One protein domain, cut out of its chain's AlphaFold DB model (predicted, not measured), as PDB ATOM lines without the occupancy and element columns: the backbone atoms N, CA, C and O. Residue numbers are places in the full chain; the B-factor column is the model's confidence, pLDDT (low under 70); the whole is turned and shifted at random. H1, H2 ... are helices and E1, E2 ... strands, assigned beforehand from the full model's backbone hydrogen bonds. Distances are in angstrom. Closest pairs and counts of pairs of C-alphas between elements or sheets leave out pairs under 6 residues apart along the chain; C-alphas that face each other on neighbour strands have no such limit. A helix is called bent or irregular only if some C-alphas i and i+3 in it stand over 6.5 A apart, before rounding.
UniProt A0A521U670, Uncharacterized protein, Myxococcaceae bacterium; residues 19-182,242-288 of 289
ATOM      1  N   ALA A  19       4.307 -34.402 -39.928       95.75
ATOM      2  CA  ALA A  19       4.125 -33.548 -38.765       95.75
ATOM      3  C   ALA A  19       5.478 -33.102 -38.201       95.75
ATOM      4  O   ALA A  19       6.432 -33.877 -38.120       95.75
ATOM      5  N   TYR A  20       5.528 -31.846 -37.790       96.75
ATOM      6  CA  TYR A  20       6.667 -31.197 -37.161       96.75
ATOM      7  C   TYR A  20       6.309 -30.891 -35.716       96.75
ATOM      8  O   TYR A  20       5.317 -30.206 -35.485       96.75
ATOM      9  N   LEU A  21       7.111 -31.368 -34.769       95.50
ATOM     10  CA  LEU A  21       6.883 -31.192 -33.341       95.50
ATOM     11  C   LEU A  21       8.058 -30.471 -32.681       95.50
ATOM     12  O   LEU A  21       9.192 -30.926 -32.785       95.50
ATOM     13  N   GLY A  22       7.793 -29.406 -31.930       94.31
ATOM     14  CA  GLY A  22       8.795 -28.703 -31.126       94.31
ATOM     15  C   GLY A  22       8.984 -27.251 -31.548       94.31
ATOM     16  O   GLY A  22       8.062 -26.603 -32.043       94.31
ATOM     17  N   SER A  23      10.183 -26.713 -31.324       93.00
ATOM     18  CA  SER A  23      10.463 -25.291 -31.531       93.00
ATOM     19  C   SER A  23      11.813 -25.070 -32.193       93.00
ATOM     20  O   SER A  23      12.823 -25.605 -31.747       93.00
ATOM     21  N   ASP A  24      11.836 -24.206 -33.207       94.50
ATOM     22  CA  ASP A  24      13.072 -23.729 -33.834       94.50
ATOM     23  C   ASP A  24      13.877 -22.780 -32.940       94.50
ATOM     24  O   ASP A  24      15.075 -22.605 -33.146       94.50
ATOM     25  N   PHE A  25      13.227 -22.117 -31.977       94.38
ATOM     26  CA  PHE A  25      13.771 -20.891 -31.383       94.38
ATOM     27  C   PHE A  25      13.999 -20.950 -29.876       94.38
ATOM     28  O   PHE A  25      14.876 -20.247 -29.373       94.38
ATOM     29  N   CYS A  26      13.221 -21.743 -29.132       93.69
ATOM     30  CA  CYS A  26      13.207 -21.652 -27.676       93.69
ATOM     31  C   CYS A  26      13.349 -23.007 -26.979       93.69
ATOM     32  O   CYS A  26      12.454 -23.849 -27.031       93.69
ATOM     33  N   GLN A  27      14.434 -23.185 -26.220       94.00
ATOM     34  CA  GLN A  27      14.682 -24.403 -25.439       94.00
ATOM     35  C   GLN A  27      13.647 -24.669 -24.335       94.00
ATOM     36  O   GLN A  27      13.494 -25.803 -23.874       94.00
ATOM     37  N   THR A  28      12.932 -23.640 -23.869       92.75
ATOM     38  CA  THR A  28      11.870 -23.837 -22.874       92.75
ATOM     39  C   THR A  28      10.628 -24.464 -23.497       92.75
ATOM     40  O   THR A  28       9.873 -25.087 -22.764       92.75
ATOM     41  N   LEU A  29      10.456 -24.375 -24.823       92.25
ATOM     42  CA  LEU A  29       9.384 -25.023 -25.588       92.25
ATOM     43  C   LEU A  29       9.761 -26.425 -26.090       92.25
ATOM     44  O   LEU A  29       8.992 -27.046 -26.814       92.25
ATOM     45  N   LEU A  30      10.929 -26.956 -25.712       93.75
ATOM     46  CA  LEU A  30      11.218 -28.371 -25.950       93.75
ATOM     47  C   LEU A  30      10.175 -29.238 -25.225       93.75
ATOM     48  O   LEU A  30       9.954 -29.015 -24.023       93.75
ATOM     49  N   PRO A  31       9.574 -30.231 -25.906       93.56
ATOM     50  CA  PRO A  31       8.597 -31.111 -25.286       93.56
ATOM     51  C   PRO A  31       9.244 -31.959 -24.185       93.56
ATOM     52  O   PRO A  31      10.464 -32.132 -24.121       93.56
ATOM     53  N   ALA A  32       8.414 -32.503 -23.297       92.62
ATOM     54  CA  ALA A  32       8.845 -33.594 -22.430       92.62
ATOM     55  C   ALA A  32       8.974 -34.891 -23.258       92.62
ATOM     56  O   ALA A  32       8.172 -35.075 -24.178       92.62
ATOM     57  N   PRO A  33       9.903 -35.811 -22.925       94.31
ATOM     58  CA  PRO A  33      10.058 -37.068 -23.660       94.31
ATOM     59  C   PRO A  33       8.769 -37.881 -23.777       94.31
ATOM     60  O   PRO A  33       8.432 -38.314 -24.873       94.31
ATOM     61  N   SER A  34       7.997 -38.014 -22.693       93.81
ATOM     62  CA  SER A  34       6.725 -38.748 -22.721       93.81
ATOM     63  C   SER A  34       5.728 -38.144 -23.709       93.81
ATOM     64  O   SER A  34       5.184 -38.857 -24.539       93.81
ATOM     65  N   ALA A  35       5.555 -36.822 -23.689       92.75
ATOM     66  CA  ALA A  35       4.612 -36.150 -24.576       92.75
ATOM     67  C   ALA A  35       5.062 -36.179 -26.048       92.75
ATOM     68  O   ALA A  35       4.237 -36.282 -26.951       92.75
ATOM     69  N   MET A  36       6.373 -36.125 -26.303       95.31
ATOM     70  CA  MET A  36       6.921 -36.346 -27.644       95.31
ATOM     71  C   MET A  36       6.632 -37.773 -28.128       95.31
ATOM     72  O   MET A  36       6.223 -37.947 -29.273       95.31
ATOM     73  N   LEU A  37       6.829 -38.784 -27.276       95.00
ATOM     74  CA  LEU A  37       6.575 -40.184 -27.620       95.00
ATOM     75  C   LEU A  37       5.087 -40.481 -27.824       95.00
ATOM     76  O   LEU A  37       4.745 -41.224 -28.739       95.00
ATOM     77  N   GLU A  38       4.206 -39.878 -27.026       94.00
ATOM     78  CA  GLU A  38       2.753 -39.946 -27.224       94.00
ATOM     79  C   GLU A  38       2.369 -39.409 -28.609       94.00
ATOM     80  O   GLU A  38       1.718 -40.109 -29.385       94.00
ATOM     81  N   ALA A  39       2.857 -38.216 -28.966       93.06
ATOM     82  CA  ALA A  39       2.624 -37.629 -30.283       93.06
ATOM     83  C   ALA A  39       3.208 -38.492 -31.418       93.06
ATOM     84  O   ALA A  39       2.562 -38.712 -32.442       93.06
ATOM     85  N   PHE A  40       4.422 -39.017 -31.235       93.44
ATOM     86  CA  PHE A  40       5.065 -39.908 -32.199       93.44
ATOM     87  C   PHE A  40       4.256 -41.193 -32.425       93.44
ATOM     88  O   PHE A  40       4.033 -41.595 -33.568       93.44
ATOM     89  N   ALA A  41       3.771 -41.817 -31.348       92.94
ATOM     90  CA  ALA A  41       2.956 -43.023 -31.414       92.94
ATOM     91  C   ALA A  41       1.602 -42.770 -32.093       92.94
ATOM     92  O   ALA A  41       1.166 -43.596 -32.893       92.94
ATOM     93  N   GLU A  42       0.960 -41.627 -31.831       91.94
ATOM     94  CA  GLU A  42      -0.313 -41.258 -32.462       91.94
ATOM     95  C   GLU A  42      -0.182 -41.044 -33.981       91.94
ATOM     96  O   GLU A  42      -1.086 -41.382 -34.751       91.94
ATOM     97  N   LEU A  43       0.958 -40.509 -34.426       91.56
ATOM     98  CA  LEU A  43       1.238 -40.235 -35.838       91.56
ATOM     99  C   LEU A  43       1.750 -41.461 -36.605       91.56
ATOM    100  O   LEU A  43       1.755 -41.455 -37.842       91.56
ATOM    101  N   ARG A  44       2.151 -42.524 -35.900       88.94
ATOM    102  CA  ARG A  44       2.700 -43.748 -36.490       88.94
ATOM    103  C   ARG A  44       1.712 -44.347 -37.502       88.94
ATOM    104  O   ARG A  44       0.558 -44.628 -37.194       88.94
ATOM    105  N   GLY A  45       2.168 -44.513 -38.745       85.81
ATOM    106  CA  GLY A  45       1.350 -45.008 -39.864       85.81
ATOM    107  C   GLY A  45       0.394 -43.983 -40.493       85.81
ATOM    108  O   GLY A  45      -0.257 -44.308 -41.480       85.81
ATOM    109  N   ARG A  46       0.314 -42.752 -39.966       88.94
ATOM    110  CA  ARG A  46      -0.555 -41.670 -40.478       88.94
ATOM    111  C   ARG A  46       0.224 -40.525 -41.120       88.94
ATOM    112  O   ARG A  46      -0.271 -39.896 -42.059       88.94
ATOM    113  N   ALA A  47       1.403 -40.230 -40.583       92.44
ATOM    114  CA  ALA A  47       2.303 -39.195 -41.070       92.44
ATOM    115  C   ALA A  47       3.751 -39.509 -40.671       92.44
ATOM    116  O   ALA A  47       4.005 -40.182 -39.672       92.44
ATOM    117  N   ALA A  48       4.706 -38.994 -41.439       95.06
ATOM    118  CA  ALA A  48       6.099 -38.962 -41.020       95.06
ATOM    119  C   ALA A  48       6.296 -37.945 -39.883       95.06
ATOM    120  O   ALA A  48       5.531 -36.986 -39.755       95.06
ATOM    121  N   PHE A  49       7.336 -38.141 -39.074       95.88
ATOM    122  CA  PHE A  49       7.589 -37.335 -37.884       95.88
ATOM    123  C   PHE A  49       8.903 -36.566 -37.984       95.88
ATOM    124  O   PHE A  49       9.929 -37.111 -38.405       95.88
ATOM    125  N   THR A  50       8.869 -35.307 -37.557       97.88
ATOM    126  CA  THR A  50      10.039 -34.441 -37.454       97.88
ATOM    127  C   THR A  50      10.083 -33.794 -36.073       97.88
ATOM    128  O   THR A  50       9.172 -33.053 -35.711       97.88
ATOM    129  N   LEU A  51      11.157 -34.026 -35.317       98.06
ATOM    130  CA  LEU A  51      11.440 -33.291 -34.082       98.06
ATOM    131  C   LEU A  51      12.187 -31.997 -34.418       98.06
ATOM    132  O   LEU A  51      13.216 -32.026 -35.089       98.06
ATOM    133  N   VAL A  52      11.710 -30.860 -33.924       97.94
ATOM    134  CA  VAL A  52      12.324 -29.547 -34.135       97.94
ATOM    135  C   VAL A  52      13.053 -29.108 -32.876       97.94
ATOM    136  O   VAL A  52      12.453 -28.999 -31.803       97.94
ATOM    137  N   THR A  53      14.353 -28.850 -33.015       98.00
ATOM    138  CA  THR A  53      15.221 -28.459 -31.901       98.00
ATOM    139  C   THR A  53      15.727 -27.019 -32.059       98.00
ATOM    140  O   THR A  53      16.096 -26.615 -33.169       98.00
ATOM    141  N   PRO A  54      15.764 -26.232 -30.970       96.31
ATOM    142  CA  PRO A  54      16.252 -24.860 -30.983       96.31
ATOM    143  C   PRO A  54      17.754 -24.784 -30.665       96.31
ATOM    144  O   PRO A  54      18.355 -25.790 -30.281       96.31
ATOM    145  N   PRO A  55      18.369 -23.589 -30.734       96.25
ATOM    146  CA  PRO A  55      19.613 -23.304 -30.030       96.25
ATOM    147  C   PRO A  55      19.445 -23.559 -28.534       96.25
ATOM    148  O   PRO A  55      18.447 -23.144 -27.934       96.25
ATOM    149  N   VAL A  56      20.427 -24.213 -27.921       96.50
ATOM    150  CA  VAL A  56      20.356 -24.636 -26.515       96.50
ATOM    151  C   VAL A  56      21.620 -24.257 -25.746       96.50
ATOM    152  O   VAL A  56      22.684 -24.040 -26.315       96.50
ATOM    153  N   ASN A  57      21.497 -24.138 -24.425       95.00
ATOM    154  CA  ASN A  57      22.639 -24.194 -23.506       95.00
ATOM    155  C   ASN A  57      22.923 -25.645 -23.073       95.00
ATOM    156  O   ASN A  57      22.199 -26.551 -23.473       95.00
ATOM    157  N   ASP A  58      23.909 -25.870 -22.202       96.25
ATOM    158  CA  ASP A  58      24.300 -27.216 -21.745       96.25
ATOM    159  C   ASP A  58      23.138 -28.019 -21.140       96.25
ATOM    160  O   ASP A  58      22.945 -29.195 -21.450       96.25
ATOM    161  N   ALA A  59      22.300 -27.375 -20.322       94.75
ATOM    162  CA  ALA A  59      21.115 -28.016 -19.755       94.75
ATOM    163  C   ALA A  59      20.086 -28.379 -20.842       94.75
ATOM    164  O   ALA A  59      19.470 -29.445 -20.799       94.75
ATOM    165  N   GLY A  60      19.898 -27.504 -21.833       96.00
ATOM    166  CA  GLY A  60      19.058 -27.776 -22.994       96.00
ATOM    167  C   GLY A  60      19.631 -28.886 -23.878       96.00
ATOM    168  O   GLY A  60      18.871 -29.725 -24.343       96.00
ATOM    169  N   LEU A  61      20.954 -28.955 -24.036       98.12
ATOM    170  CA  LEU A  61      21.643 -30.001 -24.787       98.12
ATOM    171  C   LEU A  61      21.447 -31.371 -24.130       98.12
ATOM    172  O   LEU A  61      21.116 -32.333 -24.819       98.12
ATOM    173  N   HIS A  62      21.537 -31.446 -22.798       97.94
ATOM    174  CA  HIS A  62      21.195 -32.661 -22.056       97.94
ATOM    175  C   HIS A  62      19.731 -33.077 -22.276       97.94
ATOM    176  O   HIS A  62      19.457 -34.238 -22.573       97.94
ATOM    177  N   ARG A  63      18.786 -32.125 -22.204       97.62
ATOM    178  CA  ARG A  63      17.363 -32.395 -22.483       97.62
ATOM    179  C   ARG A  63      17.133 -32.888 -23.911       97.62
ATOM    180  O   ARG A  63      16.343 -33.805 -24.098       97.62
ATOM    181  N   VAL A  64      17.804 -32.298 -24.900       98.50
ATOM    182  CA  VAL A  64      17.736 -32.761 -26.293       98.50
ATOM    183  C   VAL A  64      18.299 -34.173 -26.409       98.50
ATOM    184  O   VAL A  64      17.651 -34.996 -27.040       98.50
ATOM    185  N   GLY A  65      19.418 -34.490 -25.751       98.38
ATOM    186  CA  GLY A  65      19.953 -35.855 -25.691       98.38
ATOM    187  C   GLY A  65      18.900 -36.875 -25.253       98.38
ATOM    188  O   GLY A  65      18.628 -37.813 -25.989       98.38
ATOM    189  N   LEU A  66      18.199 -36.611 -24.145       98.06
ATOM    190  CA  LEU A  66      17.123 -37.489 -23.661       98.06
ATOM    191  C   LEU A  66      15.971 -37.656 -24.669       98.06
ATOM    192  O   LEU A  66      15.384 -38.737 -24.763       98.06
ATOM    193  N   LEU A  67      15.625 -36.597 -25.411       98.12
ATOM    194  CA  LEU A  67      14.626 -36.672 -26.483       98.12
ATOM    195  C   LEU A  67      15.124 -37.545 -27.641       98.12
ATOM    196  O   LEU A  67      14.371 -38.379 -28.132       98.12
ATOM    197  N   LEU A  68      16.381 -37.383 -28.058       98.19
ATOM    198  CA  LEU A  68      16.974 -38.167 -29.141       98.19
ATOM    199  C   LEU A  68      17.100 -39.645 -28.764       98.19
ATOM    200  O   LEU A  68      16.687 -40.482 -29.560       98.19
ATOM    201  N   ASP A  69      17.562 -39.953 -27.549       97.62
ATOM    202  CA  ASP A  69      17.658 -41.324 -27.034       97.62
ATOM    203  C   ASP A  69      16.279 -42.006 -27.071       97.62
ATOM    204  O   ASP A  69      16.115 -43.100 -27.617       97.62
ATOM    205  N   SER A  70      15.260 -41.314 -26.546       96.94
ATOM    206  CA  SER A  70      13.882 -41.814 -26.489       96.94
ATOM    207  C   SER A  70      13.286 -42.014 -27.886       96.94
ATOM    208  O   SER A  70      12.672 -43.041 -28.163       96.94
ATOM    209  N   LEU A  71      13.467 -41.039 -28.783       96.19
ATOM    210  CA  LEU A  71      12.925 -41.089 -30.140       96.19
ATOM    211  C   LEU A  71      13.633 -42.142 -30.994       96.19
ATOM    212  O   LEU A  71      12.983 -42.848 -31.762       96.19
ATOM    213  N   SER A  72      14.953 -42.260 -30.863       95.62
ATOM    214  CA  SER A  72      15.759 -43.228 -31.603       95.62
ATOM    215  C   SER A  72      15.409 -44.662 -31.212       95.62
ATOM    216  O   SER A  72      15.287 -45.497 -32.105       95.62
ATOM    217  N   ALA A  73      15.159 -44.928 -29.923       94.62
ATOM    218  CA  ALA A  73      14.723 -46.240 -29.438       94.62
ATOM    219  C   ALA A  73      13.382 -46.698 -30.043       94.62
ATOM    220  O   ALA A  73      13.163 -47.891 -30.240       94.62
ATOM    221  N   GLU A  74      12.502 -45.752 -30.374       92.44
ATOM    222  CA  GLU A  74      11.176 -46.001 -30.955       92.44
ATOM    223  C   GLU A  74      11.151 -45.932 -32.492       92.44
ATOM    224  O   GLU A  74      10.118 -46.198 -33.122       92.44
ATOM    225  N   THR A  75      12.276 -45.557 -33.103       89.12
ATOM    226  CA  THR A  75      12.408 -45.345 -34.544       89.12
ATOM    227  C   THR A  75      13.121 -46.532 -35.183       89.12
ATOM    228  O   THR A  75      14.306 -46.769 -34.943       89.12
ATOM    229  N   ALA A  76      12.409 -47.255 -36.049       82.44
ATOM    230  CA  ALA A  76      13.013 -48.296 -36.875       82.44
ATOM    231  C   ALA A  76      14.090 -47.695 -37.807       82.44
ATOM    232  O   ALA A  76      13.905 -46.571 -38.274       82.44
ATOM    233  N   PRO A  77      15.190 -48.403 -38.125       70.31
ATOM    234  CA  PRO A  77      16.261 -47.875 -38.981       70.31
ATOM    235  C   PRO A  77      15.791 -47.354 -40.351       70.31
ATOM    236  O   PRO A  77      16.359 -46.411 -40.892       70.31
ATOM    237  N   GLU A  78      14.745 -47.960 -40.906       66.06
ATOM    238  CA  GLU A  78      14.101 -47.588 -42.168       66.06
ATOM    239  C   GLU A  78      13.057 -46.460 -42.051       66.06
ATOM    240  O   GLU A  78      12.558 -45.972 -43.069       66.06
ATOM    241  N   ALA A  79      12.704 -46.029 -40.837       70.44
ATOM    242  CA  ALA A  79      11.735 -44.962 -40.631       70.44
ATOM    243  C   ALA A  79      12.351 -43.586 -40.939       70.44
ATOM    244  O   ALA A  79      13.423 -43.229 -40.460       70.44
ATOM    245  N   ALA A  80      11.635 -42.769 -41.719       80.94
ATOM    246  CA  ALA A  80      12.061 -41.423 -42.113       80.94
ATOM    247  C   ALA A  80      11.827 -40.370 -41.004       80.94
ATOM    248  O   ALA A  80      11.215 -39.319 -41.261       80.94
ATOM    249  N   THR A  81      12.276 -40.658 -39.777       95.88
ATOM    250  CA  THR A  81      12.229 -39.712 -38.653       95.88
ATOM    251  C   THR A  81      13.329 -38.678 -38.819       95.88
ATOM    252  O   THR A  81      14.512 -39.003 -38.938       95.88
ATOM    253  N   GLU A  82      12.935 -37.413 -38.836       97.75
ATOM    254  CA  GLU A  82      13.857 -36.299 -39.022       97.75
ATOM    255  C   GLU A  82      14.047 -35.519 -37.719       97.75
ATOM    256  O   GLU A  82      13.147 -35.437 -36.880       97.75
ATOM    257  N   VAL A  83      15.214 -34.895 -37.578       98.56
ATOM    258  CA  VAL A  83      15.499 -33.933 -36.513       98.56
ATOM    259  C   VAL A  83      15.985 -32.640 -37.149       98.56
ATOM    260  O   VAL A  83      17.077 -32.595 -37.717       98.56
ATOM    261  N   VAL A  84      15.188 -31.580 -37.045       98.69
ATOM    262  CA  VAL A  84      15.605 -30.234 -37.445       98.69
ATOM    263  C   VAL A  84      16.546 -29.687 -36.385       98.69
ATOM    264  O   VAL A  84      16.168 -29.551 -35.217       98.69
ATOM    265  N   VAL A  85      17.774 -29.370 -36.794       98.38
ATOM    266  CA  VAL A  85      18.828 -28.849 -35.924       98.38
ATOM    267  C   VAL A  85      19.045 -27.358 -36.139       98.38
ATOM    268  O   VAL A  85      19.341 -26.907 -37.243       98.38
ATOM    269  N   ASN A  86      18.950 -26.586 -35.060       97.81
ATOM    270  CA  ASN A  86      19.305 -25.165 -35.049       97.81
ATOM    271  C   ASN A  86      20.547 -24.872 -34.180       97.81
ATOM    272  O   ASN A  86      20.872 -23.712 -33.926       97.81
ATOM    273  N   ASP A  87      21.255 -25.922 -33.753       97.69
ATOM    274  CA  ASP A  87      22.450 -25.875 -32.912       97.69
ATOM    275  C   ASP A  87      23.487 -26.911 -33.382       97.69
ATOM    276  O   ASP A  87      23.144 -28.056 -33.691       97.69
ATOM    277  N   TRP A  88      24.764 -26.529 -33.422       97.00
ATOM    278  CA  TRP A  88      25.847 -27.426 -33.841       97.00
ATOM    279  C   TRP A  88      26.113 -28.554 -32.839       97.00
ATOM    280  O   TRP A  88      26.454 -29.663 -33.251       97.00
ATOM    281  N   GLY A  89      25.930 -28.300 -31.541       97.81
ATOM    282  CA  GLY A  89      26.017 -29.323 -30.505       97.81
ATOM    283  C   GLY A  89      24.920 -30.369 -30.671       97.81
ATOM    284  O   GLY A  89      25.198 -31.566 -30.605       97.81
ATOM    285  N   VAL A  90      23.697 -29.935 -30.995       98.44
ATOM    286  CA  VAL A  90      22.586 -30.854 -31.284       98.44
ATOM    287  C   VAL A  90      22.860 -31.684 -32.537       98.44
ATOM    288  O   VAL A  90      22.647 -32.893 -32.509       98.44
ATOM    289  N   LEU A  91      23.402 -31.093 -33.608       97.94
ATOM    290  CA  LEU A  91      23.820 -31.867 -34.785       97.94
ATOM    291  C   LEU A  91      24.855 -32.949 -34.428       97.94
ATOM    292  O   LEU A  91      24.782 -34.071 -34.930       97.94
ATOM    293  N   GLY A  92      25.784 -32.632 -33.522       97.31
ATOM    294  CA  GLY A  92      26.725 -33.599 -32.960       97.31
ATOM    295  C   GLY A  92      26.035 -34.762 -32.238       97.31
ATOM    296  O   GLY A  92      26.421 -35.910 -32.447       97.31
ATOM    297  N   LEU A  93      24.989 -34.490 -31.449       97.88
ATOM    298  CA  LEU A  93      24.204 -35.529 -30.770       97.88
ATOM    299  C   LEU A  93      23.408 -36.402 -31.747       97.88
ATOM    300  O   LEU A  93      23.382 -37.623 -31.597       97.88
ATOM    301  N   VAL A  94      22.781 -35.810 -32.769       97.38
ATOM    302  CA  VAL A  94      22.004 -36.565 -33.771       97.38
ATOM    303  C   VAL A  94      22.892 -37.569 -34.506       97.38
ATOM    304  O   VAL A  94      22.458 -38.681 -34.784       97.38
ATOM    305  N   ARG A  95      24.170 -37.243 -34.740       94.31
ATOM    306  CA  ARG A  95      25.134 -38.159 -35.372       94.31
ATOM    307  C   ARG A  95      25.320 -39.481 -34.611       94.31
ATOM    308  O   ARG A  95      25.684 -40.477 -35.231       94.31
ATOM    309  N   ALA A  96      25.079 -39.504 -33.300       93.88
ATOM    310  CA  ALA A  96      25.136 -40.723 -32.493       93.88
ATOM    311  C   ALA A  96      23.900 -41.633 -32.662       93.88
ATOM    312  O   ALA A  96      23.894 -42.738 -32.132       93.88
ATOM    313  N   HIS A  97      22.889 -41.196 -33.422       94.94
ATOM    314  CA  HIS A  97      21.599 -41.865 -33.590       94.94
ATOM    315  C   HIS A  97      21.327 -42.176 -35.074       94.94
ATOM    316  O   HIS A  97      20.650 -41.402 -35.749       94.94
ATOM    317  N   PRO A  98      21.818 -43.309 -35.614       91.38
ATOM    318  CA  PRO A  98      21.711 -43.621 -37.043       91.38
ATOM    319  C   PRO A  98      20.280 -43.755 -37.580       91.38
ATOM    320  O   PRO A  98      20.083 -43.639 -38.787       91.38
ATOM    321  N   SER A  99      19.292 -44.003 -36.710       93.19
ATOM    322  CA  SER A  99      17.871 -44.052 -37.080       93.19
ATOM    323  C   SER A  99      17.234 -42.667 -37.254       93.19
ATOM    324  O   SER A  99      16.093 -42.573 -37.695       93.19
ATOM    325  N   LEU A 100      17.950 -41.585 -36.929       96.56
ATOM    326  CA  LEU A 100      17.460 -40.212 -37.032       96.56
ATOM    327  C   LEU A 100      18.174 -39.472 -38.166       96.56
ATOM    328  O   LEU A 100      19.402 -39.444 -38.247       96.56
ATOM    329  N   THR A 101      17.402 -38.823 -39.037       96.50
ATOM    330  CA  THR A 101      17.950 -38.043 -40.155       96.50
ATOM    331  C   THR A 101      18.071 -36.564 -39.776       96.50
ATOM    332  O   THR A 101      17.050 -35.924 -39.517       96.50
ATOM    333  N   PRO A 102      19.277 -35.966 -39.767       97.88
ATOM    334  CA  PRO A 102      19.425 -34.547 -39.473       97.88
ATOM    335  C   PRO A 102      18.958 -33.670 -40.644       97.88
ATOM    336  O   PRO A 102      19.291 -33.908 -41.809       97.88
ATOM    337  N   VAL A 103      18.241 -32.599 -40.311       98.56
ATOM    338  CA  VAL A 103      17.792 -31.542 -41.225       98.56
ATOM    339  C   VAL A 103      18.365 -30.214 -40.739       98.56
ATOM    340  O   VAL A 103      18.222 -29.873 -39.566       98.56
ATOM    341  N   LEU A 104      19.021 -29.448 -41.613       98.44
ATOM    342  CA  LEU A 104      19.580 -28.152 -41.223       98.44
ATOM    343  C   LEU A 104      18.453 -27.131 -41.049       98.44
ATOM    344  O   LEU A 104      17.827 -26.728 -42.027       98.44
ATOM    345  N   GLY A 105      18.216 -26.704 -39.816       98.00
ATOM    346  CA  GLY A 105      17.168 -25.753 -39.483       98.00
ATOM    347  C   GLY A 105      17.454 -24.329 -39.948       98.00
ATOM    348  O   GLY A 105      18.577 -23.945 -40.303       98.00
ATOM    349  N   ARG A 106      16.399 -23.516 -39.911       95.62
ATOM    350  CA  ARG A 106      16.366 -22.149 -40.445       95.62
ATOM    351  C   ARG A 106      17.415 -21.222 -39.828       95.62
ATOM    352  O   ARG A 106      17.898 -20.300 -40.492       95.62
ATOM    353  N   LEU A 107      17.814 -21.442 -38.577       95.56
ATOM    354  CA  LEU A 107      18.817 -20.598 -37.920       95.56
ATOM    355  C   LEU A 107      20.236 -20.836 -38.458       95.56
ATOM    356  O   LEU A 107      21.061 -19.917 -38.464       95.56
ATOM    357  N   LEU A 108      20.512 -22.038 -38.970       96.69
ATOM    358  CA  LEU A 108      21.830 -22.425 -39.472       96.69
ATOM    359  C   LEU A 108      21.992 -22.237 -40.984       96.69
ATOM    360  O   LEU A 108      23.116 -22.310 -41.477       96.69
ATOM    361  N   THR A 109      20.929 -21.903 -41.724       93.38
ATOM    362  CA  THR A 109      21.046 -21.550 -43.151       93.38
ATOM    363  C   THR A 109      21.625 -20.152 -43.376       93.38
ATOM    364  O   THR A 109      22.158 -19.872 -44.446       93.38
ATOM    365  N   ARG A 110      21.632 -19.257 -42.379       90.94
ATOM    366  CA  ARG A 110      22.289 -17.927 -42.465       90.94
ATOM    367  C   ARG A 110      21.821 -17.049 -43.645       90.94
ATOM    368  O   ARG A 110      22.596 -16.248 -44.155       90.94
ATOM    369  N   MET A 111      20.570 -17.197 -44.080       91.06
ATOM    370  CA  MET A 111      19.935 -16.275 -45.030       91.06
ATOM    371  C   MET A 111      19.704 -14.895 -44.406       91.06
ATOM    372  O   MET A 111      19.421 -14.796 -43.207       91.06
ATOM    373  N   LEU A 112      19.755 -13.850 -45.236       91.56
ATOM    374  CA  LEU A 112      19.342 -12.500 -44.855       91.56
ATOM    375  C   LEU A 112      17.813 -12.423 -44.737       91.56
ATOM    376  O   LEU A 112      17.099 -12.753 -45.682       91.56
ATOM    377  N   ARG A 113      17.329 -11.965 -43.581       91.38
ATOM    378  CA  ARG A 113      15.904 -11.891 -43.210       91.38
ATOM    379  C   ARG A 113      15.535 -10.495 -42.719       91.38
ATOM    380  O   ARG A 113      14.960 -10.326 -41.648       91.38
ATOM    381  N   ASP A 114      15.971  -9.479 -43.455       87.44
ATOM    382  CA  ASP A 114      15.734  -8.093 -43.064       87.44
ATOM    383  C   ASP A 114      14.420  -7.588 -43.695       87.44
ATOM    384  O   ASP A 114      14.369  -7.399 -44.913       87.44
ATOM    385  N   PRO A 115      13.359  -7.352 -42.894       82.56
ATOM    386  CA  PRO A 115      12.063  -6.879 -43.390       82.56
ATOM    387  C   PRO A 115      12.133  -5.462 -43.972       82.56
ATOM    388  O   PRO A 115      11.168  -4.984 -44.559       82.56
ATOM    389  N   ARG A 116      13.259  -4.764 -43.782       81.06
ATOM    390  CA  ARG A 116      13.494  -3.394 -44.244       81.06
ATOM    391  C   ARG A 116      14.150  -3.353 -45.620       81.06
ATOM    392  O   ARG A 116      14.427  -2.261 -46.111       81.06
ATOM    393  N   LEU A 117      14.452  -4.508 -46.222       81.06
ATOM    394  CA  LEU A 117      14.966  -4.554 -47.584       81.06
ATOM    395  C   LEU A 117      13.924  -3.949 -48.535       81.06
ATOM    396  O   LEU A 117      12.813  -4.473 -48.632       81.06
ATOM    397  N   PRO A 118      14.259  -2.854 -49.235       68.44
ATOM    398  CA  PRO A 118      13.316  -2.201 -50.123       68.44
ATOM    399  C   PRO A 118      13.122  -3.071 -51.362       68.44
ATOM    400  O   PRO A 118      14.061  -3.261 -52.139       68.44
ATOM    401  N   ALA A 119      11.902  -3.581 -51.546       66.75
ATOM    402  CA  ALA A 119      11.565  -4.460 -52.663       66.75
ATOM    403  C   ALA A 119      11.927  -3.831 -54.022       66.75
ATOM    404  O   ALA A 119      12.463  -4.499 -54.897       66.75
ATOM    405  N   GLU A 120      11.738  -2.517 -54.140       62.84
ATOM    406  CA  GLU A 120      12.000  -1.695 -55.329       62.84
ATOM    407  C   GLU A 120      13.482  -1.617 -55.732       62.84
ATOM    408  O   GLU A 120      13.798  -1.342 -56.887       62.84
ATOM    409  N   ARG A 121      14.423  -1.840 -54.799       62.41
ATOM    410  CA  ARG A 121      15.868  -1.771 -55.097       62.41
ATOM    411  C   ARG A 121      16.467  -3.117 -55.488       62.41
ATOM    412  O   ARG A 121      17.630  -3.157 -55.880       62.41
ATOM    413  N   LEU A 122      15.699  -4.199 -55.387       65.62
ATOM    414  CA  LEU A 122      16.148  -5.540 -55.759       65.62
ATOM    415  C   LEU A 122      16.293  -5.707 -57.280       65.62
ATOM    416  O   LEU A 122      17.062  -6.553 -57.724       65.62
ATOM    417  N   ASP A 123      15.639  -4.862 -58.073       58.31
ATOM    418  CA  ASP A 123      15.713  -4.914 -59.538       58.31
ATOM    419  C   ASP A 123      16.814  -4.005 -60.122       58.31
ATOM    420  O   ASP A 123      17.095  -4.053 -61.319       58.31
ATOM    421  N   ALA A 124      17.466  -3.175 -59.293       56.41
ATOM    422  CA  ALA A 124      18.365  -2.116 -59.759       56.41
ATOM    423  C   ALA A 124      19.792  -2.593 -60.110       56.41
ATOM    424  O   ALA A 124      20.432  -1.989 -60.968       56.41
ATOM    425  N   GLU A 125      20.296  -3.674 -59.495       59.06
ATOM    426  CA  GLU A 125      21.601  -4.276 -59.826       59.06
ATOM    427  C   GLU A 125      21.606  -5.803 -59.636       59.06
ATOM    428  O   GLU A 125      21.643  -6.317 -58.516       59.06
ATOM    429  N   ALA A 126      21.649  -6.551 -60.744       61.25
ATOM    430  CA  ALA A 126      21.530  -8.014 -60.747       61.25
ATOM    431  C   ALA A 126      22.612  -8.755 -59.927       61.25
ATOM    432  O   ALA A 126      22.338  -9.811 -59.354       61.25
ATOM    433  N   SER A 127      23.840  -8.230 -59.850       60.12
ATOM    434  CA  SER A 127      24.931  -8.841 -59.072       60.12
ATOM    435  C   SER A 127      24.757  -8.643 -57.563       60.12
ATOM    436  O   SER A 127      24.935  -9.592 -56.797       60.12
ATOM    437  N   SER A 128      24.365  -7.436 -57.144       68.06
ATOM    438  CA  SER A 128      24.116  -7.067 -55.746       68.06
ATOM    439  C   SER A 128      22.920  -7.836 -55.175       68.06
ATOM    440  O   SER A 128      22.994  -8.365 -54.067       68.06
ATOM    441  N   THR A 129      21.854  -8.007 -55.961       75.94
ATOM    442  CA  THR A 129      20.665  -8.777 -55.561       75.94
ATOM    443  C   THR A 129      20.956 -10.265 -55.411       75.94
ATOM    444  O   THR A 129      20.521 -10.882 -54.437       75.94
ATOM    445  N   ARG A 130      21.767 -10.847 -56.306       82.56
ATOM    446  CA  ARG A 130      22.108 -12.275 -56.240       82.56
ATOM    447  C   ARG A 130      22.815 -12.649 -54.938       82.56
ATOM    448  O   ARG A 130      22.546 -13.715 -54.394       82.56
ATOM    449  N   ALA A 131      23.668 -11.774 -54.404       84.94
ATOM    450  CA  ALA A 131      24.329 -12.010 -53.120       84.94
ATOM    451  C   ALA A 131      23.332 -12.101 -51.945       84.94
ATOM    452  O   ALA A 131      23.549 -12.871 -51.011       84.94
ATOM    453  N   LEU A 132      22.218 -11.359 -52.003       88.31
ATOM    454  CA  LEU A 132      21.168 -11.360 -50.972       88.31
ATOM    455  C   LEU A 132      20.218 -12.565 -51.088       88.31
ATOM    456  O   LEU A 132      19.557 -12.930 -50.113       88.31
ATOM    457  N   GLN A 133      20.154 -13.174 -52.274       90.81
ATOM    458  CA  GLN A 133      19.328 -14.340 -52.610       90.81
ATOM    459  C   GLN A 133      20.007 -15.686 -52.303       90.81
ATOM    460  O   GLN A 133      19.476 -16.753 -52.628       90.81
ATOM    461  N   GLN A 134      21.200 -15.643 -51.708       91.06
ATOM    462  CA  GLN A 134      22.000 -16.807 -51.354       91.06
ATOM    463  C   GLN A 134      22.078 -17.010 -49.837       91.06
ATOM    464  O   GLN A 134      21.632 -16.202 -49.022       91.06
ATOM    465  N   SER A 135      22.650 -18.146 -49.458       92.75
ATOM    466  CA  SER A 135      22.823 -18.599 -48.085       92.75
ATOM    467  C   SER A 135      24.206 -19.221 -47.939       92.75
ATOM    468  O   SER A 135      24.816 -19.632 -48.922       92.75
ATOM    469  N   SER A 136      24.680 -19.365 -46.701       92.44
ATOM    470  CA  SER A 136      25.900 -20.128 -46.407       92.44
ATOM    471  C   SER A 136      25.936 -21.531 -47.040       92.44
ATOM    472  O   SER A 136      27.025 -22.016 -47.342       92.44
ATOM    473  N   VAL A 137      24.779 -22.157 -47.314       94.56
ATOM    474  CA  VAL A 137      24.652 -23.477 -47.974       94.56
ATOM    475  C   VAL A 137      25.239 -23.527 -49.386       94.56
ATOM    476  O   VAL A 137      25.624 -24.601 -49.838       94.56
ATOM    477  N   THR A 138      25.406 -22.386 -50.061       94.44
ATOM    478  CA  THR A 138      26.043 -22.330 -51.390       94.44
ATOM    479  C   THR A 138      27.566 -22.487 -51.337       94.44
ATOM    480  O   THR A 138      28.198 -22.709 -52.367       94.44
ATOM    481  N   SER A 139      28.170 -22.399 -50.150       94.31
ATOM    482  CA  SER A 139      29.616 -22.505 -49.956       94.31
ATOM    483  C   SER A 139      30.091 -23.968 -50.013       94.31
ATOM    484  O   SER A 139      29.647 -24.773 -49.187       94.31
ATOM    485  N   PRO A 140      31.039 -24.346 -50.900       95.31
ATOM    486  CA  PRO A 140      31.507 -25.732 -51.007       95.31
ATOM    487  C   PRO A 140      32.095 -26.324 -49.709       95.31
ATOM    488  O   PRO A 140      31.772 -27.472 -49.391       95.31
ATOM    489  N   PRO A 141      32.894 -25.587 -48.902       96.44
ATOM    490  CA  PRO A 141      33.311 -26.062 -47.581       96.44
ATOM    491  C   PRO A 141      32.132 -26.382 -46.657       96.44
ATOM    492  O   PRO A 141      32.147 -27.398 -45.962       96.44
ATOM    493  N   PHE A 142      31.089 -25.547 -46.675       96.19
ATOM    494  CA  PHE A 142      29.913 -25.767 -45.844       96.19
ATOM    495  C   PHE A 142      29.113 -26.982 -46.321       96.19
ATOM    496  O   PHE A 142      28.733 -27.817 -45.509       96.19
ATOM    497  N   GLN A 143      28.968 -27.178 -47.633       96.38
ATOM    498  CA  GLN A 143      28.377 -28.398 -48.195       96.38
ATOM    499  C   GLN A 143      29.156 -29.657 -47.794       96.38
ATOM    500  O   GLN A 143      28.551 -30.682 -47.488       96.38
ATOM    501  N   GLY A 144      30.493 -29.597 -47.780       96.62
ATOM    502  CA  GLY A 144      31.340 -30.691 -47.299       96.62
ATOM    503  C   GLY A 144      31.065 -31.037 -45.834       96.62
ATOM    504  O   GLY A 144      30.909 -32.212 -45.497       96.62
ATOM    505  N   LEU A 145      30.920 -30.015 -44.985       96.19
ATOM    506  CA  LEU A 145      30.541 -30.181 -43.582       96.19
ATOM    507  C   LEU A 145      29.157 -30.833 -43.446       96.19
ATOM    508  O   LEU A 145      29.038 -31.848 -42.764       96.19
ATOM    509  N   LEU A 146      28.136 -30.308 -44.129       97.06
ATOM    510  CA  LEU A 146      26.771 -30.851 -44.096       97.06
ATOM    511  C   LEU A 146      26.733 -32.321 -44.537       97.06
ATOM    512  O   LEU A 146      26.164 -33.161 -43.836       97.06
ATOM    513  N   ARG A 147      27.431 -32.658 -45.630       96.56
ATOM    514  CA  ARG A 147      27.573 -34.041 -46.109       96.56
ATOM    515  C   ARG A 147      28.224 -34.953 -45.068       96.56
ATOM    516  O   ARG A 147      27.765 -36.076 -44.889       96.56
ATOM    517  N   SER A 148      29.241 -34.477 -44.344       96.38
ATOM    518  CA  SER A 148      29.912 -35.265 -43.294       96.38
ATOM    519  C   SER A 148      29.011 -35.606 -42.098       96.38
ATOM    520  O   SER A 148      29.258 -36.592 -41.404       96.38
ATOM    521  N   PHE A 149      27.951 -34.822 -41.883       96.25
ATOM    522  CA  PHE A 149      26.917 -35.078 -40.879       96.25
ATOM    523  C   PHE A 149      25.683 -35.796 -41.445       96.25
ATOM    524  O   PHE A 149      24.734 -36.034 -40.709       96.25
ATOM    525  N   GLY A 150      25.672 -36.149 -42.735       95.62
ATOM    526  CA  GLY A 150      24.530 -36.810 -43.370       95.62
ATOM    527  C   GLY A 150      23.324 -35.897 -43.612       95.62
ATOM    528  O   GLY A 150      22.234 -36.396 -43.885       95.62
ATOM    529  N   VAL A 151      23.504 -34.574 -43.539       97.44
ATOM    530  CA  VAL A 151      22.445 -33.603 -43.838       97.44
ATOM    531  C   VAL A 151      22.173 -33.600 -45.340       97.44
ATOM    532  O   VAL A 151      23.074 -33.357 -46.141       97.44
ATOM    533  N   ARG A 152      20.909 -33.834 -45.713       96.25
ATOM    534  CA  ARG A 152      20.426 -33.797 -47.109       96.25
ATOM    535  C   ARG A 152      19.268 -32.828 -47.329       96.25
ATOM    536  O   ARG A 152      18.790 -32.704 -48.447       96.25
ATOM    537  N   ARG A 153      18.790 -32.164 -46.275       97.62
ATOM    538  CA  ARG A 153      17.659 -31.234 -46.327       97.62
ATOM    539  C   ARG A 153      17.970 -29.981 -45.520       97.62
ATOM    540  O   ARG A 153      18.611 -30.071 -44.471       97.62
ATOM    541  N   VAL A 154      17.522 -28.833 -46.019       97.88
ATOM    542  CA  VAL A 154      17.718 -27.522 -45.386       97.88
ATOM    543  C   VAL A 154      16.409 -26.750 -45.317       97.88
ATOM    544  O   VAL A 154      15.606 -26.798 -46.249       97.88
ATOM    545  N   GLU A 155      16.203 -26.019 -44.227       97.88
ATOM    546  CA  GLU A 155      14.984 -25.250 -43.997       97.88
ATOM    547  C   GLU A 155      15.191 -23.751 -44.200       97.88
ATOM    548  O   GLU A 155      16.189 -23.150 -43.790       97.88
ATOM    549  N   LEU A 156      14.207 -23.137 -44.842       96.38
ATOM    550  CA  LEU A 156      14.253 -21.795 -45.388       96.38
ATOM    551  C   LEU A 156      13.007 -21.031 -44.936       96.38
ATOM    552  O   LEU A 156      11.960 -21.614 -44.648       96.38
ATOM    553  N   ASP A 157      13.137 -19.712 -44.906       95.25
ATOM    554  CA  ASP A 157      12.022 -18.793 -44.690       95.25
ATOM    555  C   ASP A 157      11.655 -18.106 -46.013       95.25
ATOM    556  O   ASP A 157      12.502 -18.013 -46.911       95.25
ATOM    557  N   PRO A 158      10.434 -17.566 -46.144       93.19
ATOM    558  CA  PRO A 158      10.128 -16.637 -47.210       93.19
ATOM    559  C   PRO A 158      10.971 -15.375 -46.994       93.19
ATOM    560  O   PRO A 158      11.178 -14.934 -45.864       93.19
ATOM    561  N   VAL A 159      11.488 -14.797 -48.074       91.50
ATOM    562  CA  VAL A 159      12.325 -13.596 -48.018       91.50
ATOM    563  C   VAL A 159      11.979 -12.679 -49.182       91.50
ATOM    564  O   VAL A 159      11.760 -13.141 -50.302       91.50
ATOM    565  N   VAL A 160      11.918 -11.372 -48.922       88.62
ATOM    566  CA  VAL A 160      11.452 -10.374 -49.905       88.62
ATOM    567  C   VAL A 160      12.320 -10.344 -51.162       88.62
ATOM    568  O   VAL A 160      11.817 -10.123 -52.264       88.62
ATOM    569  N   GLN A 161      13.609 -10.654 -51.019       88.12
ATOM    570  CA  GLN A 161      14.549 -10.730 -52.126       88.12
ATOM    571  C   GLN A 161      14.418 -11.976 -53.006       88.12
ATOM    572  O   GLN A 161      15.019 -12.010 -54.075       88.12
ATOM    573  N   GLY A 162      13.616 -12.970 -52.622       90.31
ATOM    574  CA  GLY A 162      13.572 -14.262 -53.309       90.31
ATOM    575  C   GLY A 162      14.839 -15.098 -53.085       90.31
ATOM    576  O   GLY A 162      15.696 -14.747 -52.272       90.31
ATOM    577  N   LEU A 163      14.955 -16.217 -53.803       91.12
ATOM    578  CA  LEU A 163      16.090 -17.141 -53.711       91.12
ATOM    579  C   LEU A 163      16.725 -17.379 -55.084       91.12
ATOM    580  O   LEU A 163      16.033 -17.438 -56.096       91.12
ATOM    581  N   ALA A 164      18.043 -17.564 -55.096       90.56
ATOM    582  CA  ALA A 164      18.830 -17.879 -56.286       90.56
ATOM    583  C   ALA A 164      19.897 -18.926 -55.930       90.56
ATOM    584  O   ALA A 164      21.102 -18.644 -55.878       90.56
ATOM    585  N   MET A 165      19.433 -20.142 -55.636       91.12
ATOM    586  CA  MET A 165      20.258 -21.280 -55.234       91.12
ATOM    587  C   MET A 165      19.880 -22.527 -56.030       91.12
ATOM    588  O   MET A 165      18.702 -22.805 -56.225       91.12
ATOM    589  N   ASP A 166      20.888 -23.284 -56.456       92.56
ATOM    590  CA  ASP A 166      20.710 -24.549 -57.166       92.56
ATOM    591  C   ASP A 166      20.783 -25.712 -56.167       92.56
ATOM    592  O   ASP A 166      21.858 -26.210 -55.829       92.56
ATOM    593  N   PHE A 167      19.628 -26.073 -55.611       93.88
ATOM    594  CA  PHE A 167      19.500 -27.110 -54.586       93.88
ATOM    595  C   PHE A 167      19.872 -28.505 -55.100       93.88
ATOM    596  O   PHE A 167      20.545 -29.258 -54.388       93.88
ATOM    597  N   ASP A 168      19.530 -28.805 -56.354       92.50
ATOM    598  CA  ASP A 168      19.841 -30.078 -56.999       92.50
ATOM    599  C   ASP A 168      21.359 -30.235 -57.181       92.50
ATOM    600  O   ASP A 168      21.919 -31.268 -56.808       92.50
ATOM    601  N   ALA A 169      22.059 -29.191 -57.645       92.75
ATOM    602  CA  ALA A 169      23.521 -29.210 -57.761       92.75
ATOM    603  C   ALA A 169      24.229 -29.359 -56.404       92.75
ATOM    604  O   ALA A 169      25.317 -29.933 -56.325       92.75
ATOM    605  N   MET A 170      23.618 -28.862 -55.325       93.56
ATOM    606  CA  MET A 170      24.132 -29.032 -53.963       93.56
ATOM    607  C   MET A 170      23.808 -30.410 -53.364       93.56
ATOM    608  O   MET A 170      24.382 -30.766 -52.332       93.56
ATOM    609  N   GLY A 171      22.903 -31.181 -53.981       94.25
ATOM    610  CA  GLY A 171      22.382 -32.428 -53.421       94.25
ATOM    611  C   GLY A 171      21.586 -32.209 -52.132       94.25
ATOM    612  O   GLY A 171      21.669 -33.025 -51.211       94.25
ATOM    613  N   LEU A 172      20.875 -31.081 -52.032       95.38
ATOM    614  CA  LEU A 172      20.088 -30.694 -50.863       95.38
ATOM    615  C   LEU A 172      18.621 -30.533 -51.247       95.38
ATOM    616  O   LEU A 172      18.306 -29.812 -52.180       95.38
ATOM    617  N   ALA A 173      17.710 -31.116 -50.477       96.88
ATOM    618  CA  ALA A 173      16.282 -30.867 -50.611       96.88
ATOM    619  C   ALA A 173      15.886 -29.599 -49.823       96.88
ATOM    620  O   ALA A 173      16.207 -29.498 -48.632       96.88
ATOM    621  N   PRO A 174      15.185 -28.625 -50.425       97.25
ATOM    622  CA  PRO A 174      14.740 -27.438 -49.711       97.25
ATOM    623  C   PRO A 174      13.418 -27.669 -48.969       97.25
ATOM    624  O   PRO A 174      12.534 -28.404 -49.416       97.25
ATOM    625  N   THR A 175      13.257 -26.990 -47.837       98.06
ATOM    626  CA  THR A 175      11.993 -26.904 -47.103       98.06
ATOM    627  C   THR A 175      11.648 -25.447 -46.824       98.06
ATOM    628  O   THR A 175      12.412 -24.762 -46.156       98.06
ATOM    629  N   LEU A 176      10.504 -24.971 -47.311       97.31
ATOM    630  CA  LEU A 176      10.006 -23.616 -47.070       97.31
ATOM    631  C   LEU A 176       9.007 -23.605 -45.919       97.31
ATOM    632  O   LEU A 176       8.000 -24.305 -45.982       97.31
ATOM    633  N   HIS A 177       9.237 -22.777 -44.906       96.62
ATOM    634  CA  HIS A 177       8.222 -22.476 -43.893       96.62
ATOM    635  C   HIS A 177       7.333 -21.326 -44.362       96.62
ATOM    636  O   HIS A 177       7.835 -20.305 -44.813       96.62
ATOM    637  N   ALA A 178       6.015 -21.463 -44.247       94.75
ATOM    638  CA  ALA A 178       5.045 -20.432 -44.605       94.75
ATOM    639  C   ALA A 178       3.916 -20.348 -43.553       94.75
ATOM    640  O   ALA A 178       3.617 -21.340 -42.891       94.75
ATOM    641  N   PRO A 179       3.270 -19.182 -43.367       93.56
ATOM    642  CA  PRO A 179       3.554 -17.886 -43.994       93.56
ATOM    643  C   PRO A 179       4.556 -17.017 -43.215       93.56
ATOM    644  O   PRO A 179       4.772 -15.856 -43.562       93.56
ATOM    645  N   PHE A 180       5.133 -17.542 -42.133       92.50
ATOM    646  CA  PHE A 180       5.968 -16.768 -41.218       92.50
ATOM    647  C   PHE A 180       7.458 -17.016 -41.455       92.50
ATOM    648  O   PHE A 180       7.917 -18.156 -41.380       92.50
ATOM    649  N   GLY A 181       8.210 -15.933 -41.652       92.62
ATOM    650  CA  GLY A 181       9.669 -15.921 -41.598       92.62
ATOM    651  C   GLY A 181      10.144 -15.286 -40.295       92.62
ATOM    652  O   GLY A 181       9.561 -14.300 -39.844       92.62
ATOM    653  N   TYR A 182      11.179 -15.823 -39.644       92.88
ATOM    654  CA  TYR A 182      11.758 -15.108 -38.498       92.88
ATOM    655  C   TYR A 182      12.633 -13.942 -38.973       92.88
ATOM    656  O   TYR A 182      13.286 -14.027 -40.005       92.88
ATOM    657  N   GLU A 242       3.353 -11.708 -47.275       90.12
ATOM    658  CA  GLU A 242       2.288 -11.721 -48.272       90.12
ATOM    659  C   GLU A 242       2.465 -12.886 -49.243       90.12
ATOM    660  O   GLU A 242       3.579 -13.376 -49.481       90.12
ATOM    661  N   ARG A 243       1.357 -13.281 -49.872       92.44
ATOM    662  CA  ARG A 243       1.328 -14.368 -50.854       92.44
ATOM    663  C   ARG A 243       2.370 -14.195 -51.959       92.44
ATOM    664  O   ARG A 243       3.057 -15.151 -52.293       92.44
ATOM    665  N   SER A 244       2.530 -12.980 -52.481       90.69
ATOM    666  CA  SER A 244       3.461 -12.665 -53.575       90.69
ATOM    667  C   SER A 244       4.916 -13.039 -53.250       90.69
ATOM    668  O   SER A 244       5.622 -13.589 -54.098       90.69
ATOM    669  N   VAL A 245       5.357 -12.794 -52.013       91.31
ATOM    670  CA  VAL A 245       6.706 -13.132 -51.537       91.31
ATOM    671  C   VAL A 245       6.861 -14.643 -51.397       91.31
ATOM    672  O   VAL A 245       7.871 -15.200 -51.824       91.31
ATOM    673  N   ILE A 246       5.857 -15.315 -50.831       94.31
ATOM    674  CA  ILE A 246       5.883 -16.769 -50.647       94.31
ATOM    675  C   ILE A 246       5.900 -17.474 -52.005       94.31
ATOM    676  O   ILE A 246       6.741 -18.342 -52.208       94.31
ATOM    677  N   THR A 247       5.036 -17.074 -52.944       93.12
ATOM    678  CA  THR A 247       4.982 -17.639 -54.301       93.12
ATOM    679  C   THR A 247       6.308 -17.452 -55.030       93.12
ATOM    680  O   THR A 247       6.846 -18.421 -55.548       93.12
ATOM    681  N   ARG A 248       6.908 -16.255 -54.976       91.31
ATOM    682  CA  ARG A 248       8.227 -15.999 -55.582       91.31
ATOM    683  C   ARG A 248       9.303 -16.953 -55.062       91.31
ATOM    684  O   ARG A 248      10.135 -17.427 -55.831       91.31
ATOM    685  N   VAL A 249       9.321 -17.202 -53.753       93.44
ATOM    686  CA  VAL A 249      10.270 -18.146 -53.154       93.44
ATOM    687  C   VAL A 249       9.923 -19.576 -53.557       93.44
ATOM    688  O   VAL A 249      10.817 -20.308 -53.956       93.44
ATOM    689  N   LEU A 250       8.650 -19.963 -53.502       93.12
ATOM    690  CA  LEU A 250       8.181 -21.297 -53.871       93.12
ATOM    691  C   LEU A 250       8.533 -21.658 -55.323       93.12
ATOM    692  O   LEU A 250       9.016 -22.760 -55.565       93.12
ATOM    693  N   ASP A 251       8.377 -20.721 -56.258       90.44
ATOM    694  CA  ASP A 251       8.742 -20.899 -57.668       90.44
ATOM    695  C   ASP A 251      10.249 -21.150 -57.837       90.44
ATOM    696  O   ASP A 251      10.669 -21.990 -58.634       90.44
ATOM    697  N   ALA A 252      11.081 -20.480 -57.030       89.50
ATOM    698  CA  ALA A 252      12.524 -20.711 -57.000       89.50
ATOM    699  C   ALA A 252      12.907 -22.070 -56.378       89.50
ATOM    700  O   ALA A 252      14.039 -22.526 -56.545       89.50
ATOM    701  N   LEU A 253      11.983 -22.728 -55.670       87.69
ATOM    702  CA  LEU A 253      12.173 -24.038 -55.048       87.69
ATOM    703  C   LEU A 253      11.656 -25.198 -55.904       87.69
ATOM    704  O   LEU A 253      11.512 -26.292 -55.366       87.69
ATOM    705  N   ALA A 254      11.419 -25.015 -57.209       74.88
ATOM    706  CA  ALA A 254      10.913 -26.040 -58.137       74.88
ATOM    707  C   ALA A 254      11.827 -27.287 -58.346       74.88
ATOM    708  O   ALA A 254      11.785 -27.934 -59.391       74.88
ATOM    709  N   SER A 255      12.648 -27.641 -57.354       74.50
ATOM    710  CA  SER A 255      13.299 -28.941 -57.179       74.50
ATOM    711  C   SER A 255      12.279 -30.061 -56.942       74.50
ATOM    712  O   SER A 255      11.189 -29.834 -56.412       74.50
ATOM    713  N   ARG A 256      12.658 -31.299 -57.274       73.38
ATOM    714  CA  ARG A 256      11.777 -32.476 -57.141       73.38
ATOM    715  C   ARG A 256      11.399 -32.819 -55.697       73.38
ATOM    716  O   ARG A 256      10.331 -33.380 -55.486       73.38
ATOM    717  N   ASP A 257      12.244 -32.458 -54.732       90.25
ATOM    718  CA  ASP A 257      12.113 -32.861 -53.324       90.25
ATOM    719  C   ASP A 257      11.784 -31.688 -52.382       90.25
ATOM    720  O   ASP A 257      11.974 -31.768 -51.153       90.25
ATOM    721  N   ALA A 258      11.307 -30.581 -52.958       95.88
ATOM    722  CA  ALA A 258      10.867 -29.427 -52.198       95.88
ATOM    723  C   ALA A 258       9.700 -29.780 -51.278       95.88
ATOM    724  O   ALA A 258       8.768 -30.495 -51.640       95.88
ATOM    725  N   ARG A 259       9.755 -29.235 -50.066       97.44
ATOM    726  CA  ARG A 259       8.716 -29.389 -49.051       97.44
ATOM    727  C   ARG A 259       8.235 -28.021 -48.602       97.44
ATOM    728  O   ARG A 259       9.045 -27.115 -48.431       97.44
ATOM    729  N   VAL A 260       6.947 -27.894 -48.326       97.94
ATOM    730  CA  VAL A 260       6.388 -26.720 -47.652       97.94
ATOM    731  C   VAL A 260       5.884 -27.133 -46.279       97.94
ATOM    732  O   VAL A 260       5.155 -28.115 -46.165       97.94
ATOM    733  N   VAL A 261       6.289 -26.394 -45.249       97.56
ATOM    734  CA  VAL A 261       5.795 -26.492 -43.872       97.56
ATOM    735  C   VAL A 261       4.860 -25.319 -43.637       97.56
ATOM    736  O   VAL A 261       5.238 -24.174 -43.885       97.56
ATOM    737  N   VAL A 262       3.659 -25.590 -43.139       95.38
ATOM    738  CA  VAL A 262       2.677 -24.558 -42.812       95.38
ATOM    739  C   VAL A 262       2.315 -24.565 -41.342       95.38
ATOM    740  O   VAL A 262       2.278 -25.611 -40.685       95.38
ATOM    741  N   ARG A 263       2.058 -23.361 -40.843       89.12
ATOM    742  CA  ARG A 263       1.578 -23.079 -39.492       89.12
ATOM    743  C   ARG A 263       0.415 -22.098 -39.585       89.12
ATOM    744  O   ARG A 263       0.444 -21.181 -40.407       89.12
ATOM    745  N   ASP A 264      -0.584 -22.272 -38.735       82.75
ATOM    746  CA  ASP A 264      -1.690 -21.327 -38.549       82.75
ATOM    747  C   ASP A 264      -1.277 -20.080 -37.758       82.75
ATOM    748  O   ASP A 264      -1.763 -18.978 -38.017       82.75
ATOM    749  N   ALA A 265      -0.343 -20.245 -36.826       84.19
ATOM    750  CA  ALA A 265       0.170 -19.200 -35.958       84.19
ATOM    751  C   ALA A 265       1.698 -19.053 -36.089       84.19
ATOM    752  O   ALA A 265       2.400 -20.002 -36.447       84.19
ATOM    753  N   PRO A 266       2.260 -17.870 -35.762       78.44
ATOM    754  CA  PRO A 266       3.712 -17.671 -35.757       78.44
ATOM    755  C   PRO A 266       4.406 -18.609 -34.759       78.44
ATOM    756  O   PRO A 266       5.563 -18.979 -34.944       78.44
ATOM    757  N   PHE A 267       3.686 -19.018 -33.712       74.56
ATOM    758  CA  PHE A 267       4.133 -19.962 -32.705       74.56
ATOM    759  C   PHE A 267       3.064 -21.025 -32.474       74.56
ATOM    760  O   PHE A 267       1.903 -20.702 -32.253       74.56
ATOM    761  N   GLY A 268       3.496 -22.279 -32.508       72.94
ATOM    762  CA  GLY A 268       2.711 -23.480 -32.244       72.94
ATOM    763  C   GLY A 268       3.675 -24.657 -32.152       72.94
ATOM    764  O   GLY A 268       4.735 -24.634 -32.791       72.94
ATOM    765  N   GLU A 269       3.375 -25.656 -31.326       80.62
ATOM    766  CA  GLU A 269       4.287 -26.796 -31.170       80.62
ATOM    767  C   GLU A 269       4.189 -27.767 -32.337       80.62
ATOM    768  O   GLU A 269       5.115 -28.545 -32.550       80.62
ATOM    769  N   VAL A 270       3.099 -27.685 -33.103       90.00
ATOM    770  CA  VAL A 270       2.808 -28.551 -34.240       90.00
ATOM    771  C   VAL A 270       2.788 -27.742 -35.535       90.00
ATOM    772  O   VAL A 270       2.264 -26.631 -35.591       90.00
ATOM    773  N   ALA A 271       3.373 -28.302 -36.589       94.75
ATOM    774  CA  ALA A 271       3.215 -27.835 -37.961       94.75
ATOM    775  C   ALA A 271       3.019 -29.023 -38.901       94.75
ATOM    776  O   ALA A 271       3.421 -30.146 -38.590       94.75
ATOM    777  N   TRP A 272       2.430 -28.767 -40.064       96.38
ATOM    778  CA  TRP A 272       2.213 -29.791 -41.083       96.38
ATOM    779  C   TRP A 272       3.021 -29.482 -42.323       96.38
ATOM    780  O   TRP A 272       3.190 -28.323 -42.691       96.38
ATOM    781  N   ALA A 273       3.505 -30.526 -42.982       97.44
ATOM    782  CA  ALA A 273       4.295 -30.384 -44.182       97.44
ATOM    783  C   ALA A 273       3.839 -31.303 -45.307       97.44
ATOM    784  O   ALA A 273       3.278 -32.377 -45.075       97.44
ATOM    785  N   THR A 274       4.098 -30.851 -46.529       96.69
ATOM    786  CA  THR A 274       3.805 -31.577 -47.761       96.69
ATOM    787  C   THR A 274       4.924 -31.384 -48.777       96.69
ATOM    788  O   THR A 274       5.436 -30.279 -48.955       96.69
ATOM    789  N   GLU A 275       5.295 -32.460 -49.460       95.75
ATOM    790  CA  GLU A 275       6.088 -32.426 -50.691       95.75
ATOM    791  C   GLU A 275       5.206 -32.234 -51.948       95.75
ATOM    792  O   GLU A 275       5.704 -32.037 -53.053       95.75
ATOM    793  N   HIS A 276       3.873 -32.251 -51.809       95.06
ATOM    794  CA  HIS A 276       2.941 -32.037 -52.916       95.06
ATOM    795  C   HIS A 276       2.732 -30.533 -53.164       95.06
ATOM    796  O   HIS A 276       1.751 -29.942 -52.698       95.06
ATOM    797  N   LEU A 277       3.630 -29.908 -53.934       93.56
ATOM    798  CA  LEU A 277       3.626 -28.453 -54.167       93.56
ATOM    799  C   LEU A 277       2.266 -27.874 -54.602       93.56
ATOM    800  O   LEU A 277       1.866 -26.876 -54.011       93.56
ATOM    801  N   PRO A 278       1.468 -28.496 -55.498       94.19
ATOM    802  CA  PRO A 278       0.149 -27.946 -55.828       94.19
ATOM    803  C   PRO A 278      -0.828 -27.886 -54.639       94.19
ATOM    804  O   PRO A 278      -1.734 -27.059 -54.622       94.19
ATOM    805  N   ALA A 279      -0.664 -28.754 -53.633       95.06
ATOM    806  CA  ALA A 279      -1.484 -28.717 -52.421       95.06
ATOM    807  C   ALA A 279      -1.019 -27.594 -51.489       95.06
ATOM    808  O   ALA A 279      -1.857 -26.897 -50.919       95.06
ATOM    809  N   ALA A 280       0.298 -27.382 -51.388       95.19
ATOM    810  CA  ALA A 280       0.864 -26.239 -50.686       95.19
ATOM    811  C   ALA A 280       0.434 -24.907 -51.322       95.19
ATOM    812  O   ALA A 280      -0.013 -24.018 -50.603       95.19
ATOM    813  N   THR A 281       0.498 -24.785 -52.653       94.50
ATOM    814  CA  THR A 281       0.076 -23.580 -53.383       94.50
ATOM    815  C   THR A 281      -1.382 -23.236 -53.101       94.50
ATOM    816  O   THR A 281      -1.653 -22.112 -52.689       94.50
ATOM    817  N   ARG A 282      -2.306 -24.204 -53.212       95.12
ATOM    818  CA  ARG A 282      -3.723 -23.973 -52.870       95.12
ATOM    819  C   ARG A 282      -3.906 -23.513 -51.428       95.12
ATOM    820  O   ARG A 282      -4.634 -22.563 -51.175       95.12
ATOM    821  N   TRP A 283      -3.209 -24.144 -50.480       94.88
ATOM    822  CA  TRP A 283      -3.290 -23.728 -49.079       94.88
ATOM    823  C   TRP A 283      -2.825 -22.279 -48.893       94.88
ATOM    824  O   TRP A 283      -3.487 -21.511 -48.198       94.88
ATOM    825  N   ILE A 284      -1.725 -21.884 -49.547       94.38
ATOM    826  CA  ILE A 284      -1.202 -20.511 -49.512       94.38
ATOM    827  C   ILE A 284      -2.210 -19.525 -50.127       94.38
ATOM    828  O   ILE A 284      -2.442 -18.461 -49.557       94.38
ATOM    829  N   GLU A 285      -2.848 -19.876 -51.243       93.88
ATOM    830  CA  GLU A 285      -3.892 -19.061 -51.882       93.88
ATOM    831  C   GLU A 285      -5.123 -18.860 -50.986       93.88
ATOM    832  O   GLU A 285      -5.699 -17.773 -50.965       93.88
ATOM    833  N   GLU A 286      -5.506 -19.882 -50.223       93.25
ATOM    834  CA  GLU A 286      -6.681 -19.857 -49.348       93.25
ATOM    835  C   GLU A 286      -6.426 -19.144 -48.006       93.25
ATOM    836  O   GLU A 286      -7.321 -18.479 -47.485       93.25
ATOM    837  N   HIS A 287      -5.217 -19.260 -47.437       90.88
ATOM    838  CA  HIS A 287      -4.938 -18.870 -46.042       90.88
ATOM    839  C   HIS A 287      -3.992 -17.670 -45.898       90.88
ATOM    840  O   HIS A 287      -3.884 -17.080 -44.814       90.88
ATOM    841  N   VAL A 288      -3.293 -17.283 -46.968       88.81
ATOM    842  CA  VAL A 288      -2.402 -16.118 -46.970       88.81
ATOM    843  C   VAL A 288      -3.028 -15.015 -47.806       88.81
ATOM    844  O   VAL A 288      -3.221 -15.173 -49.010       88.81
TER     845      VAL A 288
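Overview. This is residues 19 to 182 and 242 to 288 of the 289 residues of an uncharacterized protein of Myxococcaceae bacterium (UniProt A0A521U670). Eight strands form one sheet curled into a flattened barrel, nearly closed where its edge strands E4 and E5 come together, with H1 and H3 outside E1 to E4 and H7 and H8 outside E6 and E8. At one end the link of residues 105 to 125 loops out to H4, the element farthest from the middle. The printed part has 211 residues with eight named helices and nine named strands, in the order E1 H1 E2 H2 E3 H3 E4 H4 H5 E5 H6 E6 E7 H7 E8 E9 H8, class mixed. The sheet, also mixed, runs E4 E3 E2 E1 E9 E8 E6 E5; the whole is compact, radius of gyration of the C-alphas 17.1 A, spans 53 by 40 by 31 A.

Arrangement. Begin at E4, residues 101 to 104, and cross to E3, 82 to 85, E2, 48 to 52, and E1, 19 to 22, parallel neighbours with N 103 and O 83, N 84 and O 51, and N 21 and O 50 each 2.8 A apart, within hydrogen-bond range. E9, 270 to 274, is antiparallel to E1, N 20 to O 271 2.8 A, and forms a hairpin with E8, 259 to 262, N 262 to O 272 2.8 A. E6, 173 to 178, and E5, 153 to 156, follow in parallel, with N 261 and O 176, and N 156 and O 175, at 2.8 A. In this folded sheet, bent back on itself, E4 E3 E2 E1 E9 face E6 E5, with E8 as hinge; Leu 104 and Val 154 hold the closest C-alphas of E4 and E5, 4.6 A. H1, 33 to 43, lies over E2 and E1 at a height over the sheet of 9.7 A; H3, 88 to 94, over E3 and only just E4, where 3 C-alphas fall, at 9.1 A. With E1 H1 E2, E2 H2 E3 (H2 is 58 to 73), E3 H3 E4 and E5 H6 E6 (H6 is 167 to 170), find strand-helix-strand units, parallel neighbours joined through a helix, with right-handed crossovers. H2 touches H1 with residues 66 to 71 alone, closest C-alphas Pro 33 and Leu 67, 5.4 A. H7, 243 to 252, over E6, and H8, 277 to 287, over E8, only just touch, with 3 pairs of C-alphas within 8 A, closest Arg 243 and Ile 284, 6.8 A. H5, 140 to 148, and H6 only graze the sheet; H4, 126 to 132, is not on it. E7, 180 to 182, pairs with no named strand. Every O i to N i+4 pair is within range in H1, H2, H3, H5, H7 and H8; H4 has 2 of 3, and H6 is too short for one.

Along the chain. Find C-alpha 19, where E1 begins, at (4.125, -33.548, -38.765). H2 runs 22.6 A from C-alpha 58 at (24.300, -27.216, -21.745); E6 spans 16.5 A, H1 15.4 A and H8 15.2 A, ending at C-alpha 287 (-4.938, -18.870, -46.042).

Size, cuts and confidence. The farthest C-alphas, of Ala 73 and Ala 124, are 53.7 A apart. Residues 183 to 241 are not printed; C-alphas 182 and 242 stand 14.0 A apart across the cut. The link E4 to H4 is long. pLDDT is under 70 at residue 78 and residues 118 to 128.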